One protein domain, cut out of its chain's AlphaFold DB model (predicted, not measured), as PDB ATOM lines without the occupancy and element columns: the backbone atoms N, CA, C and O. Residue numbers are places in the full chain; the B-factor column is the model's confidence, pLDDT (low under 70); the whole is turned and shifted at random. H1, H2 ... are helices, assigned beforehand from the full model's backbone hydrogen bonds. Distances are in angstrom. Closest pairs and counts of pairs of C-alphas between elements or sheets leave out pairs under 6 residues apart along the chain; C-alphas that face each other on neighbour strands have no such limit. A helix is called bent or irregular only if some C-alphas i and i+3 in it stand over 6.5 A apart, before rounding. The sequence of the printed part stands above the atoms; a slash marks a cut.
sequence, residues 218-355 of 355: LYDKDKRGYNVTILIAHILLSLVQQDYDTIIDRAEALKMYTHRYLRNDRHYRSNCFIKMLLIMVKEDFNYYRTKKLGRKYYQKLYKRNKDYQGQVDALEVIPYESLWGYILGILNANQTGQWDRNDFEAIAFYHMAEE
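This is residues 218 to 355 of the 355 residues of an uncharacterized protein of Bacteroidetes bacterium SW_11_45_7 (UniProt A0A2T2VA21). Five helices, H1 to H5, form an up-and-down bundle, each running against the one before it, and the short H6 folds back on H5. The 138 printed residues, all helix by class with six named helices, are compact: radius of gyration of the C-alphas 14.7 A, spans 43 by 36 by 22 A.

H1, residues 226 to 240, begins at C-alpha 226 (125.918, 112.255, 132.251). H2 is 244 to 261, 25.3 A; H3 265 to 282, 24.8 A; H4 287 to 307, 29.2 A; H5 320 to 336, 24.1 A. H6, 342 to 349, ends at (150.548, 125.767, 126.667). H3 is irregular, C-alphas 266 and 269 being 7.9 A apart; H4 only just, 293 and 296 being 6.6 A apart.

H1 and H2, a hairpin, touch; closest C-alphas Ile 235 and Ile 247, 5.3 A. H2 touches H3, Ala 251 to Leu 278, 6.2 A. H3 touches H4 at a shallow tilt of 7 degrees, opposite ways, Met 276 to Gly 294, 5.1 A. H5 touches H4, Tyr 287 to Leu 331, 5.2 A, and H6, Gly 325 to Ile 347, 5.6 A. H1 and H4 are apart. O i to N i+4 pairs are all within hydrogen-bond range in H1, H2, H5 and H6, 12 of 14 in H3, 14 of 17 in H4.

The farthest C-alphas, Lys 221 and Glu 355, are 44.1 A apart. The printed part has no cut; H4 to H5 is a long link. pLDDT is under 70 in 218 to 225, 261 to 266, 304 to 315 and 338 to 355.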
ATOM      1  N   LEU A 218     117.492 115.348 131.787       58.75
ATOM      2  CA  LEU A 218     118.169 115.467 133.071       58.75
ATOM      3  C   LEU A 218     117.390 114.659 134.125       58.75
ATOM      4  O   LEU A 218     116.163 114.712 134.159       58.75
ATOM      5  N   TYR A 219     118.104 113.981 135.026       54.12
ATOM      6  CA  TYR A 219     117.538 113.293 136.205       54.12
ATOM      7  C   TYR A 219     116.837 111.947 135.974       54.12
ATOM      8  O   TYR A 219     115.899 111.600 136.692       54.12
ATOM      9  N   ASP A 220     117.361 111.123 135.072       55.16
ATOM     10  CA  ASP A 220     117.098 109.683 135.128       55.16
ATOM     11  C   ASP A 220     118.005 109.023 136.193       55.16
ATOM     12  O   ASP A 220     119.216 109.289 136.242       55.16
ATOM     13  N   LYS A 221     117.438 108.197 137.085       48.16
ATOM     14  CA  LYS A 221     118.173 107.567 138.209       48.16
ATOM     15  C   LYS A 221     119.338 106.701 137.719       48.16
ATOM     16  O   LYS A 221     120.361 106.628 138.412       48.16
ATOM     17  N   ASP A 222     119.203 106.157 136.514       47.53
ATOM     18  CA  ASP A 222     120.179 105.286 135.859       47.53
ATOM     19  C   ASP A 222     121.236 106.065 135.046       47.53
ATOM     20  O   ASP A 222     122.168 105.475 134.510       47.53
ATOM     21  N   LYS A 223     121.149 107.409 134.983       54.22
ATOM     22  CA  LYS A 223     122.000 108.270 134.123       54.22
ATOM     23  C   LYS A 223     122.770 109.353 134.887       54.22
ATOM     24  O   LYS A 223     123.200 110.355 134.314       54.22
ATOM     25  N   ARG A 224     122.977 109.156 136.194       56.94
ATOM     26  CA  ARG A 224     123.615 110.131 137.105       56.94
ATOM     27  C   ARG A 224     125.020 110.597 136.667       56.94
ATOM     28  O   ARG A 224     125.404 111.709 137.013       56.94
ATOM     29  N   GLY A 225     125.763 109.832 135.868       61.22
ATOM     30  CA  GLY A 225     127.073 110.267 135.352       61.22
ATOM     31  C   GLY A 225     127.002 111.378 134.291       61.22
ATOM     32  O   GLY A 225     127.838 112.277 134.277       61.22
ATOM     33  N   TYR A 226     125.973 111.378 133.435       74.94
ATOM     34  CA  TYR A 226     125.918 112.255 132.251       74.94
ATOM     35  C   TYR A 226     125.253 113.611 132.500       74.94
ATOM     36  O   TYR A 226     125.442 114.538 131.715       74.94
ATOM     37  N   ASN A 227     124.493 113.757 133.590       78.88
ATOM     38  CA  ASN A 227     123.782 115.004 133.900       78.88
ATOM     39  C   ASN A 227     124.730 116.211 133.965       78.88
ATOM     40  O   ASN A 227     124.392 117.283 133.472       78.88
ATOM     41  N   VAL A 228     125.925 116.035 134.543       81.38
ATOM     42  CA  VAL A 228     126.936 117.100 134.620       81.38
ATOM     43  C   VAL A 228     127.407 117.488 133.221       81.38
ATOM     44  O   VAL A 228     127.376 118.665 132.878       81.38
ATOM     45  N   THR A 229     127.763 116.507 132.391       86.44
ATOM     46  CA  THR A 229     128.200 116.713 131.005       86.44
ATOM     47  C   THR A 229     127.134 117.431 130.165       86.44
ATOM     48  O   THR A 229     127.450 118.349 129.416       86.44
ATOM     49  N   ILE A 230     125.852 117.089 130.329       87.81
ATOM     50  CA  ILE A 230     124.735 117.745 129.625       87.81
ATOM     51  C   ILE A 230     124.559 119.199 130.083       87.81
ATOM     52  O   ILE A 230     124.392 120.092 129.252       87.81
ATOM     53  N   LEU A 231     124.608 119.454 131.397       87.81
ATOM     54  CA  LEU A 231     124.517 120.811 131.946       87.81
ATOM     55  C   LEU A 231     125.684 121.684 131.472       87.81
ATOM     56  O   LEU A 231     125.471 122.839 131.113       87.81
ATOM     57  N   ILE A 232     126.895 121.124 131.423       91.88
ATOM     58  CA  ILE A 232     128.069 121.809 130.881       91.88
ATOM     59  C   ILE A 232     127.858 122.116 129.397       91.88
ATOM     60  O   ILE A 232     128.019 123.267 129.012       91.88
ATOM     61  N   ALA A 233     127.432 121.148 128.579       93.12
ATOM     62  CA  ALA A 233     127.152 121.377 127.157       93.12
ATOM     63  C   ALA A 233     126.155 122.525 126.928       93.12
ATOM     64  O   ALA A 233     126.356 123.349 126.038       93.12
ATOM     65  N   HIS A 234     125.112 122.610 127.759       91.94
ATOM     66  CA  HIS A 234     124.152 123.711 127.713       91.94
ATOM     67  C   HIS A 234     124.830 125.054 128.009       91.94
ATOM     68  O   HIS A 234     124.737 125.970 127.199       91.94
ATOM     69  N   ILE A 235     125.572 125.149 129.119       94.06
ATOM     70  CA  ILE A 235     126.303 126.368 129.494       94.06
ATOM     71  C   ILE A 235     127.257 126.803 128.376       94.06
ATOM     72  O   ILE A 235     127.300 127.982 128.039       94.06
ATOM     73  N   LEU A 236     127.992 125.866 127.772       95.12
ATOM     74  CA  LEU A 236     128.932 126.144 126.685       95.12
ATOM     75  C   LEU A 236     128.240 126.716 125.443       95.12
ATOM     76  O   LEU A 236     128.700 127.708 124.881       95.12
ATOM     77  N   LEU A 237     127.137 126.103 125.009       93.94
ATOM     78  CA  LEU A 237     126.401 126.549 123.825       93.94
ATOM     79  C   LEU A 237     125.731 127.910 124.055       93.94
ATOM     80  O   LEU A 237     125.789 128.759 123.167       93.94
ATOM     81  N   SER A 238     125.174 128.152 125.245       94.12
ATOM     82  CA  SER A 238     124.641 129.465 125.628       94.12
ATOM     83  C   SER A 238     125.740 130.526 125.732       94.12
ATOM     84  O   SER A 238     125.523 131.665 125.331       94.12
ATOM     85  N   LEU A 239     126.946 130.160 126.187       94.12
ATOM     86  CA  LEU A 239     128.082 131.084 126.280       94.12
ATOM     87  C   LEU A 239     128.534 131.578 124.903       94.12
ATOM     88  O   LEU A 239     128.781 132.769 124.732       94.12
ATOM     89  N   VAL A 240     128.592 130.684 123.911       91.00
ATOM     90  CA  VAL A 240     128.881 131.053 122.514       91.00
ATOM     91  C   VAL A 240     127.804 131.988 121.951       91.00
ATOM     92  O   VAL A 240     128.114 132.891 121.182       91.00
ATOM     93  N   GLN A 241     126.545 131.795 122.347       90.38
ATOM     94  CA  GLN A 241     125.414 132.631 121.930       90.38
ATOM     95  C   GLN A 241     125.275 133.928 122.743       90.38
ATOM     96  O   GLN A 241     124.401 134.734 122.434       90.38
ATOM     97  N   GLN A 242     126.121 134.134 123.760       91.56
ATOM     98  CA  GLN A 242     126.025 135.232 124.731       91.56
ATOM     99  C   GLN A 242     124.671 135.294 125.468       91.56
ATOM    100  O   GLN A 242     124.251 136.350 125.937       91.56
ATOM    101  N   ASP A 243     123.998 134.150 125.606       93.81
ATOM    102  CA  ASP A 243     122.752 134.010 126.361       93.81
ATOM    103  C   ASP A 243     123.065 133.798 127.852       93.81
ATOM    104  O   ASP A 243     123.042 132.682 128.382       93.81
ATOM    105  N   TYR A 244     123.454 134.888 128.516       94.25
ATOM    106  CA  TYR A 244     123.885 134.873 129.914       94.25
ATOM    107  C   TYR A 244     122.753 134.534 130.890       94.25
ATOM    108  O   TYR A 244     123.016 133.870 131.895       94.25
ATOM    109  N   ASP A 245     121.511 134.912 130.578       93.50
ATOM    110  CA  ASP A 245     120.337 134.607 131.402       93.50
ATOM    111  C   ASP A 245     120.134 133.090 131.510       93.50
ATOM    112  O   ASP A 245     120.051 132.542 132.614       93.50
ATOM    113  N   THR A 246     120.193 132.377 130.378       92.06
ATOM    114  CA  THR A 246     120.129 130.909 130.381       92.06
ATOM    115  C   THR A 246     121.275 130.296 131.190       92.06
ATOM    116  O   THR A 246     121.069 129.320 131.917       92.06
ATOM    117  N   ILE A 247     122.491 130.847 131.120       93.75
ATOM    118  CA  ILE A 247     123.623 130.321 131.896       93.75
ATOM    119  C   ILE A 247     123.395 130.502 133.400       93.75
ATOM    120  O   ILE A 247     123.677 129.571 134.161       93.75
ATOM    121  N   ILE A 248     122.878 131.656 133.832       92.75
ATOM    122  CA  ILE A 248     122.561 131.934 135.240       92.75
ATOM    123  C   ILE A 248     121.564 130.896 135.772       92.75
ATOM    124  O   ILE A 248     121.827 130.259 136.798       92.75
ATOM    125  N   ASP A 249     120.483 130.632 135.034       89.31
ATOM    126  CA  ASP A 249     119.477 129.630 135.408       89.31
ATOM    127  C   ASP A 249     120.077 128.218 135.523       89.31
ATOM    128  O   ASP A 249     119.788 127.453 136.454       89.31
ATOM    129  N   ARG A 250     120.958 127.843 134.585       87.00
ATOM    130  CA  ARG A 250     121.607 126.519 134.588       87.00
ATOM    131  C   ARG A 250     122.675 126.379 135.659       87.00
ATOM    132  O   ARG A 250     122.851 125.275 136.183       87.00
ATOM    133  N   ALA A 251     123.350 127.458 136.032       87.38
ATOM    134  CA  ALA A 251     124.330 127.453 137.107       87.38
ATOM    135  C   ALA A 251     123.695 127.105 138.465       87.38
ATOM    136  O   ALA A 251     124.284 126.340 139.234       87.38
ATOM    137  N   GLU A 252     122.470 127.557 138.743       83.31
ATOM    138  CA  GLU A 252     121.772 127.164 139.975       83.31
ATOM    139  C   GLU A 252     121.386 125.672 139.956       83.31
ATOM    140  O   GLU A 252     121.579 124.961 140.948       83.31
ATOM    141  N   ALA A 253     120.949 125.140 138.807       82.56
ATOM    142  CA  ALA A 253     120.699 123.703 138.647       82.56
ATOM    143  C   ALA A 253     121.968 122.859 138.884       82.56
ATOM    144  O   ALA A 253     121.926 121.829 139.569       82.56
ATOM    145  N   LEU A 254     123.110 123.322 138.372       81.75
ATOM    146  CA  LEU A 254     124.430 122.716 138.556       81.75
ATOM    147  C   LEU A 254     124.846 122.721 140.038       81.75
ATOM    148  O   LEU A 254     125.289 121.703 140.573       81.75
ATOM    149  N   LYS A 255     124.633 123.840 140.738       82.00
ATOM    150  CA  LYS A 255     124.895 123.975 142.177       82.00
ATOM    151  C   LYS A 255     124.051 122.998 142.997       82.00
ATOM    152  O   LYS A 255     124.605 122.263 143.819       82.00
ATOM    153  N   MET A 256     122.747 122.901 142.728       79.88
ATOM    154  CA  MET A 256     121.880 121.899 143.363       79.88
ATOM    155  C   MET A 256     122.361 120.467 143.096       79.88
ATOM    156  O   MET A 256     122.355 119.632 144.007       79.88
ATOM    157  N   TYR A 257     122.822 120.185 141.872       75.94
ATOM    158  CA  TYR A 257     123.366 118.879 141.503       75.94
ATOM    159  C   TYR A 257     124.597 118.515 142.336       75.94
ATOM    160  O   TYR A 257     124.644 117.432 142.925       75.94
ATOM    161  N   THR A 258     125.561 119.434 142.453       73.81
ATOM    162  CA  THR A 258     126.781 119.203 143.247       73.81
ATOM    163  C   THR A 258     126.473 118.885 144.700       73.81
ATOM    164  O   THR A 258     126.988 117.909 145.243       73.81
ATOM    165  N   HIS A 259     125.559 119.644 145.310       75.56
ATOM    166  CA  HIS A 259     125.165 119.441 146.696       75.56
ATOM    167  C   HIS A 259     124.499 118.078 146.908       75.56
ATOM    168  O   HIS A 259     124.656 117.474 147.973       75.56
ATOM    169  N   ARG A 260     123.724 117.595 145.929       72.62
ATOM    170  CA  ARG A 260     122.939 116.362 146.052       72.62
ATOM    171  C   ARG A 260     123.727 115.101 145.687       72.62
ATOM    172  O   ARG A 260     123.491 114.072 146.312       72.62
ATOM    173  N   TYR A 261     124.644 115.173 144.721       67.94
ATOM    174  CA  TYR A 261     125.248 113.979 144.115       67.94
ATOM    175  C   TYR A 261     126.778 113.947 144.120       67.94
ATOM    176  O   TYR A 261     127.342 112.864 144.049       67.94
ATOM    177  N   LEU A 262     127.471 115.082 144.257       65.75
ATOM    178  CA  LEU A 262     128.933 115.136 144.117       65.75
ATOM    179  C   LEU A 262     129.660 115.290 145.465       65.75
ATOM    180  O   LEU A 262     130.593 116.077 145.591       65.75
ATOM    181  N   ARG A 263     129.230 114.565 146.504       62.09
ATOM    182  CA  ARG A 263     129.802 114.688 147.865       62.09
ATOM    183  C   ARG A 263     131.068 113.865 148.112       62.09
ATOM    184  O   ARG A 263     131.767 114.136 149.081       62.09
ATOM    185  N   ASN A 264     131.355 112.891 147.253       62.81
ATOM    186  CA  ASN A 264     132.471 111.965 147.428       62.81
ATOM    187  C   ASN A 264     133.682 112.380 146.587       62.81
ATOM    188  O   ASN A 264     133.537 113.052 145.562       62.81
ATOM    189  N   ASP A 265     134.869 111.915 146.986       62.22
ATOM    190  CA  ASP A 265     136.120 112.242 146.300       62.22
ATOM    191  C   ASP A 265     136.115 111.851 144.823       62.22
ATOM    192  O   ASP A 265     136.731 112.559 144.035       62.22
ATOM    193  N   ARG A 266     135.386 110.810 144.402       63.28
ATOM    194  CA  ARG A 266     135.307 110.390 142.988       63.28
ATOM    195  C   ARG A 266     134.853 111.497 142.026       63.28
ATOM    196  O   ARG A 266     135.270 111.545 140.879       63.28
ATOM    197  N   HIS A 267     134.081 112.467 142.510       72.94
ATOM    198  CA  HIS A 267     133.553 113.565 141.697       72.94
ATOM    199  C   HIS A 267     134.343 114.872 141.813       72.94
ATOM    200  O   HIS A 267     133.868 115.940 141.418       72.94
ATOM    201  N   TYR A 268     135.541 114.837 142.387       80.06
ATOM    202  CA  TYR A 268     136.305 116.046 142.681       80.06
ATOM    203  C   TYR A 268     136.662 116.876 141.450       80.06
ATOM    204  O   TYR A 268     136.629 118.105 141.538       80.06
ATOM    205  N   ARG A 269     136.991 116.235 140.318       84.81
ATOM    206  CA  ARG A 269     137.312 116.943 139.069       84.81
ATOM    207  C   ARG A 269     136.112 117.763 138.598       84.81
ATOM    208  O   ARG A 269     136.189 118.990 138.549       84.81
ATOM    209  N   SER A 270     134.966 117.104 138.430       84.94
ATOM    210  CA  SER A 270     133.685 117.753 138.128       84.94
ATOM    211  C   SER A 270     133.331 118.839 139.145       84.94
ATOM    212  O   SER A 270     132.936 119.932 138.758       84.94
ATOM    213  N   ASN A 271     133.544 118.610 140.444       85.62
ATOM    214  CA  ASN A 271     133.323 119.628 141.476       85.62
ATOM    215  C   ASN A 271     134.213 120.864 141.312       85.62
ATOM    216  O   ASN A 271     133.753 121.982 141.543       85.62
ATOM    217  N   CYS A 272     135.490 120.686 140.964       88.75
ATOM    218  CA  CYS A 272     136.391 121.806 140.710       88.75
ATOM    219  C   CYS A 272     135.931 122.588 139.483       88.75
ATOM    220  O   CYS A 272     135.782 123.805 139.577       88.75
ATOM    221  N   PHE A 273     135.631 121.895 138.383       91.50
ATOM    222  CA  PHE A 273     135.159 122.527 137.155       91.50
ATOM    223  C   PHE A 273     133.845 123.288 137.357       91.50
ATOM    224  O   PHE A 273     133.738 124.461 137.009       91.50
ATOM    225  N   ILE A 274     132.879 122.684 138.048       90.81
ATOM    226  CA  ILE A 274     131.613 123.335 138.395       90.81
ATOM    227  C   ILE A 274     131.846 124.596 139.232       90.81
ATOM    228  O   ILE A 274     131.249 125.633 138.956       90.81
ATOM    229  N   LYS A 275     132.741 124.564 140.226       91.94
ATOM    230  CA  LYS A 275     133.069 125.771 141.005       91.94
ATOM    231  C   LYS A 275     133.663 126.879 140.138       91.94
ATOM    232  O   LYS A 275     133.383 128.042 140.409       91.94
ATOM    233  N   MET A 276     134.435 126.540 139.106       94.75
ATOM    234  CA  MET A 276     134.930 127.521 138.134       94.75
ATOM    235  C   MET A 276     133.784 128.131 137.310       94.75
ATOM    236  O   MET A 276     133.721 129.353 137.186       94.75
ATOM    237  N   LEU A 277     132.818 127.325 136.853       95.56
ATOM    238  CA  LEU A 277     131.610 127.824 136.174       95.56
ATOM    239  C   LEU A 277     130.761 128.738 137.076       95.56
ATOM    240  O   LEU A 277     130.286 129.778 136.634       95.56
ATOM    241  N   LEU A 278     130.606 128.398 138.359       94.69
ATOM    242  CA  LEU A 278     129.879 129.245 139.314       94.69
ATOM    243  C   LEU A 278     130.593 130.580 139.572       94.69
ATOM    244  O   LEU A 278     129.933 131.592 139.788       94.69
ATOM    245  N   ILE A 279     131.931 130.598 139.547       96.00
ATOM    246  CA  ILE A 279     132.715 131.839 139.626       96.00
ATOM    247  C   ILE A 279     132.490 132.695 138.384       96.00
ATOM    248  O   ILE A 279     132.321 133.899 138.523       96.00
ATOM    249  N   MET A 280     132.470 132.094 137.192       96.50
ATOM    250  CA  MET A 280     132.168 132.821 135.957       96.50
ATOM    251  C   MET A 280     130.841 133.577 136.068       96.50
ATOM    252  O   MET A 280     130.803 134.768 135.788       96.50
ATOM    253  N   VAL A 281     129.794 132.906 136.551       96.25
ATOM    254  CA  VAL A 281     128.475 133.526 136.744       96.25
ATOM    255  C   VAL A 281     128.497 134.587 137.841       96.25
ATOM    256  O   VAL A 281     127.990 135.682 137.645       96.25
ATOM    257  N   LYS A 282     129.110 134.293 138.994       96.25
ATOM    258  CA  LYS A 282     129.176 135.225 140.131       96.25
ATOM    259  C   LYS A 282     129.898 136.532 139.794       96.25
ATOM    260  O   LYS A 282     129.579 137.568 140.364       96.25
ATOM    261  N   GLU A 283     130.910 136.462 138.939       96.62
ATOM    262  CA  GLU A 283     131.708 137.619 138.540       96.62
ATOM    263  C   GLU A 283     131.161 138.290 137.271       96.62
ATOM    264  O   GLU A 283     131.922 138.959 136.572       96.62
ATOM    265  N   ASP A 284     129.875 138.092 136.960       95.38
ATOM    266  CA  ASP A 284     129.170 138.680 135.816       95.38
ATOM    267  C   ASP A 284     129.919 138.463 134.495       95.38
ATOM    268  O   ASP A 284     130.095 139.376 133.687       95.38
ATOM    269  N   PHE A 285     130.428 137.239 134.300       95.31
ATOM    270  CA  PHE A 285     131.174 136.825 133.108       95.31
ATOM    271  C   PHE A 285     132.442 137.663 132.858       95.31
ATOM    272  O   PHE A 285     132.946 137.750 131.737       95.31
ATOM    273  N   ASN A 286     133.004 138.278 133.905       94.81
ATOM    274  CA  ASN A 286     134.191 139.104 133.766       94.81
ATOM    275  C   ASN A 286     135.479 138.279 133.619       94.81
ATOM    276  O   ASN A 286     135.957 137.720 134.605       94.81
ATOM    277  N   TYR A 287     136.110 138.292 132.437       92.50
ATOM    278  CA  TYR A 287     137.314 137.496 132.144       92.50
ATOM    279  C   TYR A 287     138.398 137.614 133.225       92.50
ATOM    280  O   TYR A 287     138.825 136.603 133.786       92.50
ATOM    281  N   TYR A 288     138.822 138.835 133.571       91.06
ATOM    282  CA  TYR A 288     139.923 139.046 134.517       91.06
ATOM    283  C   TYR A 288     139.603 138.522 135.922       91.06
ATOM    284  O   TYR A 288     140.435 137.849 136.543       91.06
ATOM    285  N   ARG A 289     138.397 138.798 136.437       94.50
ATOM    286  CA  ARG A 289     137.968 138.327 137.764       94.50
ATOM    287  C   ARG A 289     137.744 136.819 137.777       94.50
ATOM    288  O   ARG A 289     138.249 136.143 138.675       94.50
ATOM    289  N   THR A 290     137.071 136.287 136.758       95.06
ATOM    290  CA  THR A 290     136.824 134.853 136.583       95.06
ATOM    291  C   THR A 290     138.133 134.073 136.500       95.06
ATOM    292  O   THR A 290     138.309 133.109 137.247       95.06
ATOM    293  N   LYS A 291     139.094 134.518 135.679       91.94
ATOM    294  CA  LYS A 291     140.430 133.912 135.566       91.94
ATOM    295  C   LYS A 291     141.153 133.912 136.912       91.94
ATOM    296  O   LYS A 291     141.608 132.863 137.373       91.94
ATOM    297  N   LYS A 292     141.216 135.071 137.580       91.31
ATOM    298  CA  LYS A 292     141.915 135.232 138.865       91.31
ATOM    299  C   LYS A 292     141.339 134.327 139.956       91.31
ATOM    300  O   LYS A 292     142.091 133.639 140.642       91.31
ATOM    301  N   LEU A 293     140.019 134.322 140.129       93.75
ATOM    302  CA  LEU A 293     139.354 133.561 141.190       93.75
ATOM    303  C   LEU A 293     139.238 132.064 140.863       93.75
ATOM    304  O   LEU A 293     139.322 131.228 141.767       93.75
ATOM    305  N   GLY A 294     139.098 131.715 139.582       93.25
ATOM    306  CA  GLY A 294     139.058 130.335 139.097       93.25
ATOM    307  C   GLY A 294     140.391 129.597 139.245       93.25
ATOM    308  O   GLY A 294     140.389 128.386 139.476       93.25
ATOM    309  N   ARG A 295     141.528 130.316 139.218       90.19
ATOM    310  CA  ARG A 295     142.894 129.755 139.273       90.19
ATOM    311  C   ARG A 295     143.092 128.713 140.375       90.19
ATOM    312  O   ARG A 295     143.651 127.649 140.123       90.19
ATOM    313  N   LYS A 296     142.574 128.969 141.579       91.88
ATOM    314  CA  LYS A 296     142.665 128.035 142.717       91.88
ATOM    315  C   LYS A 296     142.003 126.681 142.434       91.88
ATOM    316  O   LYS A 296     142.492 125.653 142.895       91.88
ATOM    317  N   TYR A 297     140.862 126.670 141.748       91.44
ATOM    318  CA  TYR A 297     140.141 125.436 141.424       91.44
ATOM    319  C   TYR A 297     140.749 124.731 140.218       91.44
ATOM    320  O   TYR A 297     140.840 123.508 140.238       91.44
ATOM    321  N   TYR A 298     141.260 125.488 139.247       89.94
ATOM    322  CA  TYR A 298     142.043 124.935 138.146       89.94
ATOM    323  C   TYR A 298     143.297 124.211 138.651       89.94
ATOM    324  O   TYR A 298     143.547 123.070 138.289       89.94
ATOM    325  N   GLN A 299     144.064 124.823 139.561       87.12
ATOM    326  CA  GLN A 299     145.254 124.187 140.144       87.12
ATOM    327  C   GLN A 299     144.910 122.890 140.891       87.12
ATOM    328  O   GLN A 299     145.663 121.921 140.828       87.12
ATOM    329  N   LYS A 300     143.762 122.849 141.579       86.75
ATOM    330  CA  LYS A 300     143.260 121.637 142.242       86.75
ATOM    331  C   LYS A 300     142.875 120.542 141.249       86.75
ATOM    332  O   LYS A 300     143.213 119.385 141.483       86.75
ATOM    333  N   LEU A 301     142.182 120.913 140.172       85.25
ATOM    334  CA  LEU A 301     141.825 120.027 139.066       85.25
ATOM    335  C   LEU A 301     143.092 119.407 138.450       85.25
ATOM    336  O   LEU A 301     143.241 118.188 138.455       85.25
ATOM    337  N   TYR A 302     144.043 120.257 138.055       80.88
ATOM    338  CA  TYR A 302     145.292 119.858 137.410       80.88
ATOM    339  C   TYR A 302     146.181 118.992 138.312       80.88
ATOM    340  O   TYR A 302     146.722 117.984 137.868       80.88
ATOM    341  N   LYS A 303     146.326 119.347 139.599       77.00
ATOM    342  CA  LYS A 303     147.144 118.563 140.538       77.00
ATOM    343  C   LYS A 303     146.584 117.156 140.727       77.00
ATOM    344  O   LYS A 303     147.340 116.192 140.692       77.00
ATOM    345  N   ARG A 304     145.262 117.029 140.877       67.94
ATOM    346  CA  ARG A 304     144.626 115.719 141.033       67.94
ATOM    347  C   ARG A 304     144.856 114.812 139.825       67.94
ATOM    348  O   ARG A 304     144.928 113.607 140.003       67.94
ATOM    349  N   ASN A 305     145.032 115.387 138.639       63.47
ATOM    350  CA  ASN A 305     145.352 114.638 137.432       63.47
ATOM    351  C   ASN A 305     146.676 113.857 137.520       63.47
ATOM    352  O   ASN A 305     146.835 112.844 136.857       63.47
ATOM    353  N   LYS A 306     147.621 114.316 138.352       55.78
ATOM    354  CA  LYS A 306     148.903 113.634 138.589       55.78
ATOM    355  C   LYS A 306     148.850 112.613 139.725       55.78
ATOM    356  O   LYS A 306     149.666 111.702 139.755       55.78
ATOM    357  N   ASP A 307     147.909 112.787 140.651       49.12
ATOM    358  CA  ASP A 307     147.865 112.054 141.920       49.12
ATOM    359  C   ASP A 307     146.764 110.967 141.956       49.12
ATOM    360  O   ASP A 307     146.712 110.190 142.908       49.12
ATOM    361  N   TYR A 308     145.849 110.917 140.976       50.19
ATOM    362  CA  TYR A 308     144.657 110.058 141.019       50.19
ATOM    363  C   TYR A 308     144.535 109.150 139.785       50.19
ATOM    364  O   TYR A 308     144.153 109.605 138.714       50.19
ATOM    365  N   GLN A 309     144.793 107.852 139.978       49.72
ATOM    366  CA  GLN A 309     144.478 106.762 139.046       49.72
ATOM    367  C   GLN A 309     143.051 106.266 139.317       49.72
ATOM    368  O   GLN A 309     142.859 105.217 139.921       49.72
ATOM    369  N   GLY A 310     142.032 107.059 139.001       46.88
ATOM    370  CA  GLY A 310     140.665 106.635 139.276       46.88
ATOM    371  C   GLY A 310     139.659 107.141 138.266       46.88
ATOM    372  O   GLY A 310     139.948 108.052 137.495       46.88
ATOM    373  N   GLN A 311     138.487 106.515 138.267       46.38
ATOM    374  CA  GLN A 311     137.495 106.652 137.210       46.38
ATOM    375  C   GLN A 311     137.068 108.113 137.024       46.38
ATOM    376  O   GLN A 311     136.700 108.816 137.974       46.38
ATOM    377  N   VAL A 312     137.051 108.557 135.768       48.66
ATOM    378  CA  VAL A 312     136.392 109.795 135.357       48.66
ATOM    379  C   VAL A 312     134.875 109.537 135.378       48.66
ATOM    380  O   VAL A 312     134.249 109.207 134.378       48.66
ATOM    381  N   ASP A 313     134.269 109.626 136.568       45.09
ATOM    382  CA  ASP A 313     132.845 109.310 136.821       45.09
ATOM    383  C   ASP A 313     131.850 110.157 135.994       45.09
ATOM    384  O   ASP A 313     130.667 109.821 135.877       45.09
ATOM    385  N   ALA A 314     132.300 111.281 135.436       52.81
ATOM    386  CA  ALA A 314     131.537 112.091 134.497       52.81
ATOM    387  C   ALA A 314     132.266 112.062 133.164       52.81
ATOM    388  O   ALA A 314     133.420 112.460 133.136       52.81
ATOM    389  N   LEU A 315     131.604 111.645 132.082       67.00
ATOM    390  CA  LEU A 315     132.155 111.688 130.725       67.00
ATOM    391  C   LEU A 315     132.623 113.121 130.405       67.00
ATOM    392  O   LEU A 315     131.827 113.957 129.965       67.00
ATOM    393  N   GLU A 316     133.894 113.423 130.658       86.06
ATOM    394  CA  GLU A 316     134.554 114.625 130.171       86.06
ATOM    395  C   GLU A 316     134.675 114.411 128.664       86.06
ATOM    396  O   GLU A 316     135.421 113.546 128.229       86.06
ATOM    397  N   VAL A 317     133.866 115.091 127.848       91.44
ATOM    398  CA  VAL A 317     133.979 114.971 126.380       91.44
ATOM    399  C   VAL A 317     135.192 115.752 125.879       91.44
ATOM    400  O   VAL A 317     135.848 115.341 124.931       91.44
ATOM    401  N   ILE A 318     135.495 116.861 126.550       91.62
ATOM    402  CA  ILE A 318     136.729 117.636 126.431       91.62
ATOM    403  C   ILE A 318     137.321 117.681 127.844       91.62
ATOM    404  O   ILE A 318     136.546 117.953 128.773       91.62
ATOM    405  N   PRO A 319     138.634 117.451 128.025       88.94
ATOM    406  CA  PRO A 319     139.280 117.603 129.322       88.94
ATOM    407  C   PRO A 319     138.961 118.966 129.933       88.94
ATOM    408  O   PRO A 319     139.025 119.998 129.254       88.94
ATOM    409  N   TYR A 320     138.597 118.987 131.212       90.38
ATOM    410  CA  TYR A 320     138.194 120.226 131.884       90.38
ATOM    411  C   TYR A 320     139.272 121.315 131.877       90.38
ATOM    412  O   TYR A 320     138.934 122.499 131.895       90.38
ATOM    413  N   GLU A 321     140.547 120.932 131.829       87.69
ATOM    414  CA  GLU A 321     141.687 121.828 131.669       87.69
ATOM    415  C   GLU A 321     141.574 122.638 130.364       87.69
ATOM    416  O   GLU A 321     141.471 123.867 130.417       87.69
ATOM    417  N   SER A 322     141.503 121.953 129.215       89.12
ATOM    418  CA  SER A 322     141.342 122.580 127.896       89.12
ATOM    419  C   SER A 322     140.025 123.351 127.811       89.12
ATOM    420  O   SER A 322     139.993 124.513 127.404       89.12
ATOM    421  N   LEU A 323     138.930 122.752 128.288       93.12
ATOM    422  CA  LEU A 323     137.606 123.364 128.230       93.12
ATOM    423  C   LEU A 323     137.520 124.675 129.024       93.12
ATOM    424  O   LEU A 323     136.880 125.628 128.578       93.12
ATOM    425  N   TRP A 324     138.169 124.745 130.192       94.69
ATOM    426  CA  TRP A 324     138.255 125.984 130.963       94.69
ATOM    427  C   TRP A 324     139.021 127.065 130.200       94.69
ATOM    428  O   TRP A 324     138.607 128.226 130.203       94.69
ATOM    429  N   GLY A 325     140.095 126.681 129.507       90.56
ATOM    430  CA  GLY A 325     140.826 127.590 128.636       90.56
ATOM    431  C   GLY A 325     139.942 128.183 127.541       90.56
ATOM    432  O   GLY A 325     139.956 129.394 127.323       90.56
ATOM    433  N   TYR A 326     139.084 127.360 126.937       93.00
ATOM    434  CA  TYR A 326     138.164 127.802 125.887       93.00
ATOM    435  C   TYR A 326     137.106 128.766 126.412       93.00
ATOM    436  O   TYR A 326     136.832 129.784 125.781       93.00
ATOM    437  N   ILE A 327     136.554 128.487 127.595       94.94
ATOM    438  CA  ILE A 327     135.620 129.390 128.276       94.94
ATOM    439  C   ILE A 327     136.277 130.752 128.509       94.94
ATOM    440  O   ILE A 327     135.700 131.777 128.155       94.94
ATOM    441  N   LEU A 328     137.494 130.778 129.059       93.06
ATOM    442  CA  LEU A 328     138.222 132.023 129.298       93.06
ATOM    443  C   LEU A 328     138.515 132.790 127.999       93.06
ATOM    444  O   LEU A 328     138.367 134.012 127.987       93.06
ATOM    445  N   GLY A 329     138.875 132.092 126.919       89.38
ATOM    446  CA  GLY A 329     139.065 132.694 125.597       89.38
ATOM    447  C   GLY A 329     137.791 133.357 125.066       89.38
ATOM    448  O   GLY A 329     137.834 134.500 124.612       89.38
ATOM    449  N   ILE A 330     136.638 132.692 125.203       91.56
ATOM    450  CA  ILE A 330     135.335 133.256 124.812       91.56
ATOM    451  C   ILE A 330     135.000 134.497 125.653       91.56
ATOM    452  O   ILE A 330     134.599 135.518 125.099       91.56
ATOM    453  N   LEU A 331     135.203 134.448 126.975       91.94
ATOM    454  CA  LEU A 331     134.962 135.603 127.849       91.94
ATOM    455  C   LEU A 331     135.838 136.798 127.467       91.94
ATOM    456  O   LEU A 331     135.342 137.920 127.412       91.94
ATOM    457  N   ASN A 332     137.125 136.565 127.196       89.19
ATOM    458  CA  ASN A 332     138.041 137.624 126.783       89.19
ATOM    459  C   ASN A 332     137.566 138.265 125.474       89.19
ATOM    460  O   ASN A 332     137.409 139.482 125.416       89.19
ATOM    461  N   ALA A 333     137.245 137.449 124.468       86.06
ATOM    462  CA  ALA A 333     136.785 137.932 123.170       86.06
ATOM    463  C   ALA A 333     135.467 138.717 123.251       86.06
ATOM    464  O   ALA A 333     135.332 139.764 122.618       86.06
ATOM    465  N   ASN A 334     134.517 138.264 124.077       87.06
ATOM    466  CA  ASN A 334     133.262 138.980 124.313       87.06
ATOM    467  C   ASN A 334     133.488 140.349 124.983       87.06
ATOM    468  O   ASN A 334     132.703 141.268 124.763       87.06
ATOM    469  N   GLN A 335     134.542 140.504 125.793       84.75
ATOM    470  CA  GLN A 335     134.861 141.766 126.471       84.75
ATOM    471  C   GLN A 335     135.686 142.736 125.625       84.75
ATOM    472  O   GLN A 335     135.461 143.944 125.690       84.75
ATOM    473  N   THR A 336     136.667 142.236 124.877       81.88
ATOM    474  CA  THR A 336     137.603 143.069 124.107       81.88
ATOM    475  C   THR A 336     137.124 143.335 122.682       81.88
ATOM    476  O   THR A 336     137.655 144.223 122.018       81.88
ATOM    477  N   GLY A 337     136.149 142.563 122.189       71.69
ATOM    478  CA  GLY A 337     135.731 142.581 120.786       71.69
ATOM    479  C   GLY A 337     136.800 142.049 119.825       71.69
ATOM    480  O   GLY A 337     136.637 142.157 118.611       71.69
ATOM    481  N   GLN A 338     137.896 141.490 120.349       63.50
ATOM    482  CA  GLN A 338     138.982 140.894 119.583       63.50
ATOM    483  C   GLN A 338     139.018 139.397 119.868       63.50
ATOM    484  O   GLN A 338     139.191 138.971 121.007       63.50
ATOM    485  N   TRP A 339     138.844 138.601 118.817       60.97
ATOM    486  CA  TRP A 339     138.983 137.154 118.875       60.97
ATOM    487  C   TRP A 339     140.286 136.765 118.175       60.97
ATOM    488  O   TRP A 339     140.334 136.759 116.944       60.97
ATOM    489  N   ASP A 340     141.345 136.486 118.938       52.41
ATOM    490  CA  ASP A 340     142.584 135.934 118.385       52.41
ATOM    491  C   ASP A 340     142.614 134.414 118.601       52.41
ATOM    492  O   ASP A 340     142.565 133.917 119.724       52.41
ATOM    493  N   ARG A 341     142.698 133.652 117.505       48.44
ATOM    494  CA  ARG A 341     142.841 132.188 117.545       48.44
ATOM    495  C   ARG A 341     144.150 131.757 118.212       48.44
ATOM    496  O   ARG A 341     144.196 130.663 118.766       48.44
ATOM    497  N   ASN A 342     145.175 132.612 118.209       44.47
ATOM    498  CA  ASN A 342     146.446 132.352 118.884       44.47
ATOM    499  C   ASN A 342     146.323 132.410 120.420       44.47
ATOM    500  O   ASN A 342     147.160 131.834 121.116       44.47
ATOM    501  N   ASP A 343     145.253 133.010 120.967       48.44
ATOM    502  CA  ASP A 343     144.988 133.000 122.413       48.44
ATOM    503  C   ASP A 343     144.627 131.591 122.928       48.44
ATOM    504  O   ASP A 343     144.792 131.304 124.113       48.44
ATOM    505  N   PHE A 344     144.172 130.681 122.056       51.94
ATOM    506  CA  PHE A 344     143.858 129.299 122.438       51.94
ATOM    507  C   PHE A 344     145.118 128.454 122.660       51.94
ATOM    508  O   PHE A 344     145.208 127.762 123.676       51.94
ATOM    509  N   GLU A 345     146.119 128.563 121.779       40.16
ATOM    510  CA  GLU A 345     147.424 127.914 121.983       40.16
ATOM    511  C   GLU A 345     148.161 128.523 123.182       40.16
ATOM    512  O   GLU A 345     148.783 127.799 123.963       40.16
ATOM    513  N   ALA A 346     148.007 129.834 123.406       39.34
ATOM    514  CA  ALA A 346     148.563 130.491 124.579       39.34
ATOM    515  C   ALA A 346     147.964 129.943 125.889       39.34
ATOM    516  O   ALA A 346     148.699 129.742 126.847       39.34
ATOM    517  N   ILE A 347     146.664 129.633 125.956       43.69
ATOM    518  CA  ILE A 347     146.039 129.131 127.195       43.69
ATOM    519  C   ILE A 347     146.263 127.620 127.404       43.69
ATOM    520  O   ILE A 347     146.354 127.179 128.552       43.69
ATOM    521  N   ALA A 348     146.402 126.834 126.330       40.38
ATOM    522  CA  ALA A 348     146.688 125.399 126.418       40.38
ATOM    523  C   ALA A 348     148.162 125.087 126.760       40.38
ATOM    524  O   ALA A 348     148.432 124.063 127.387       40.38
ATOM    525  N   PHE A 349     149.111 125.976 126.421       38.03
ATOM    526  CA  PHE A 349     150.548 125.767 126.667       38.03
ATOM    527  C   PHE A 349     151.198 126.718 127.688       38.03
ATOM    528  O   PHE A 349     152.152 126.306 128.352       38.03
ATOM    529  N   TYR A 350     150.693 127.939 127.917       38.06
ATOM    530  CA  TYR A 350     151.222 128.795 128.988       38.06
ATOM    531  C   TYR A 350     150.568 128.463 130.321       38.06
ATOM    532  O   TYR A 350     149.580 129.054 130.757       38.06
ATOM    533  N   HIS A 351     151.189 127.506 131.001       42.22
ATOM    534  CA  HIS A 351     151.642 127.713 132.367       42.22
ATOM    535  C   HIS A 351     150.898 128.822 133.142       42.22
ATOM    536  O   HIS A 351     151.411 129.914 133.347       42.22
ATOM    537  N   MET A 352     149.808 128.464 133.827       40.75
ATOM    538  CA  MET A 352     149.536 129.072 135.144       40.75
ATOM    539  C   MET A 352     150.543 128.601 136.220       40.75
ATOM    540  O   MET A 352     150.241 128.646 137.418       40.75
ATOM    541  N   ALA A 353     151.707 128.116 135.779       31.89
ATOM    542  CA  ALA A 353     152.892 127.790 136.553       31.89
ATOM    543  C   ALA A 353     154.001 128.850 136.396       31.89
ATOM    544  O   ALA A 353     155.057 128.669 136.987       31.89
ATOM    545  N   GLU A 354     153.772 129.939 135.655       40.78
ATOM    546  CA  GLU A 354     154.589 131.144 135.801       40.78
ATOM    547  C   GLU A 354     153.815 132.160 136.663       40.78
ATOM    548  O   GLU A 354     152.685 132.539 136.348       40.78
ATOM    549  N   GLU A 355     154.443 132.470 137.807       39.56
ATOM    550  CA  GLU A 355     154.037 133.255 138.996       39.56
ATOM    551  C   GLU A 355     152.995 132.655 139.947       39.56
ATOM    552  O   GLU A 355     151.767 132.884 139.794       39.56
TER     553      GLU A 355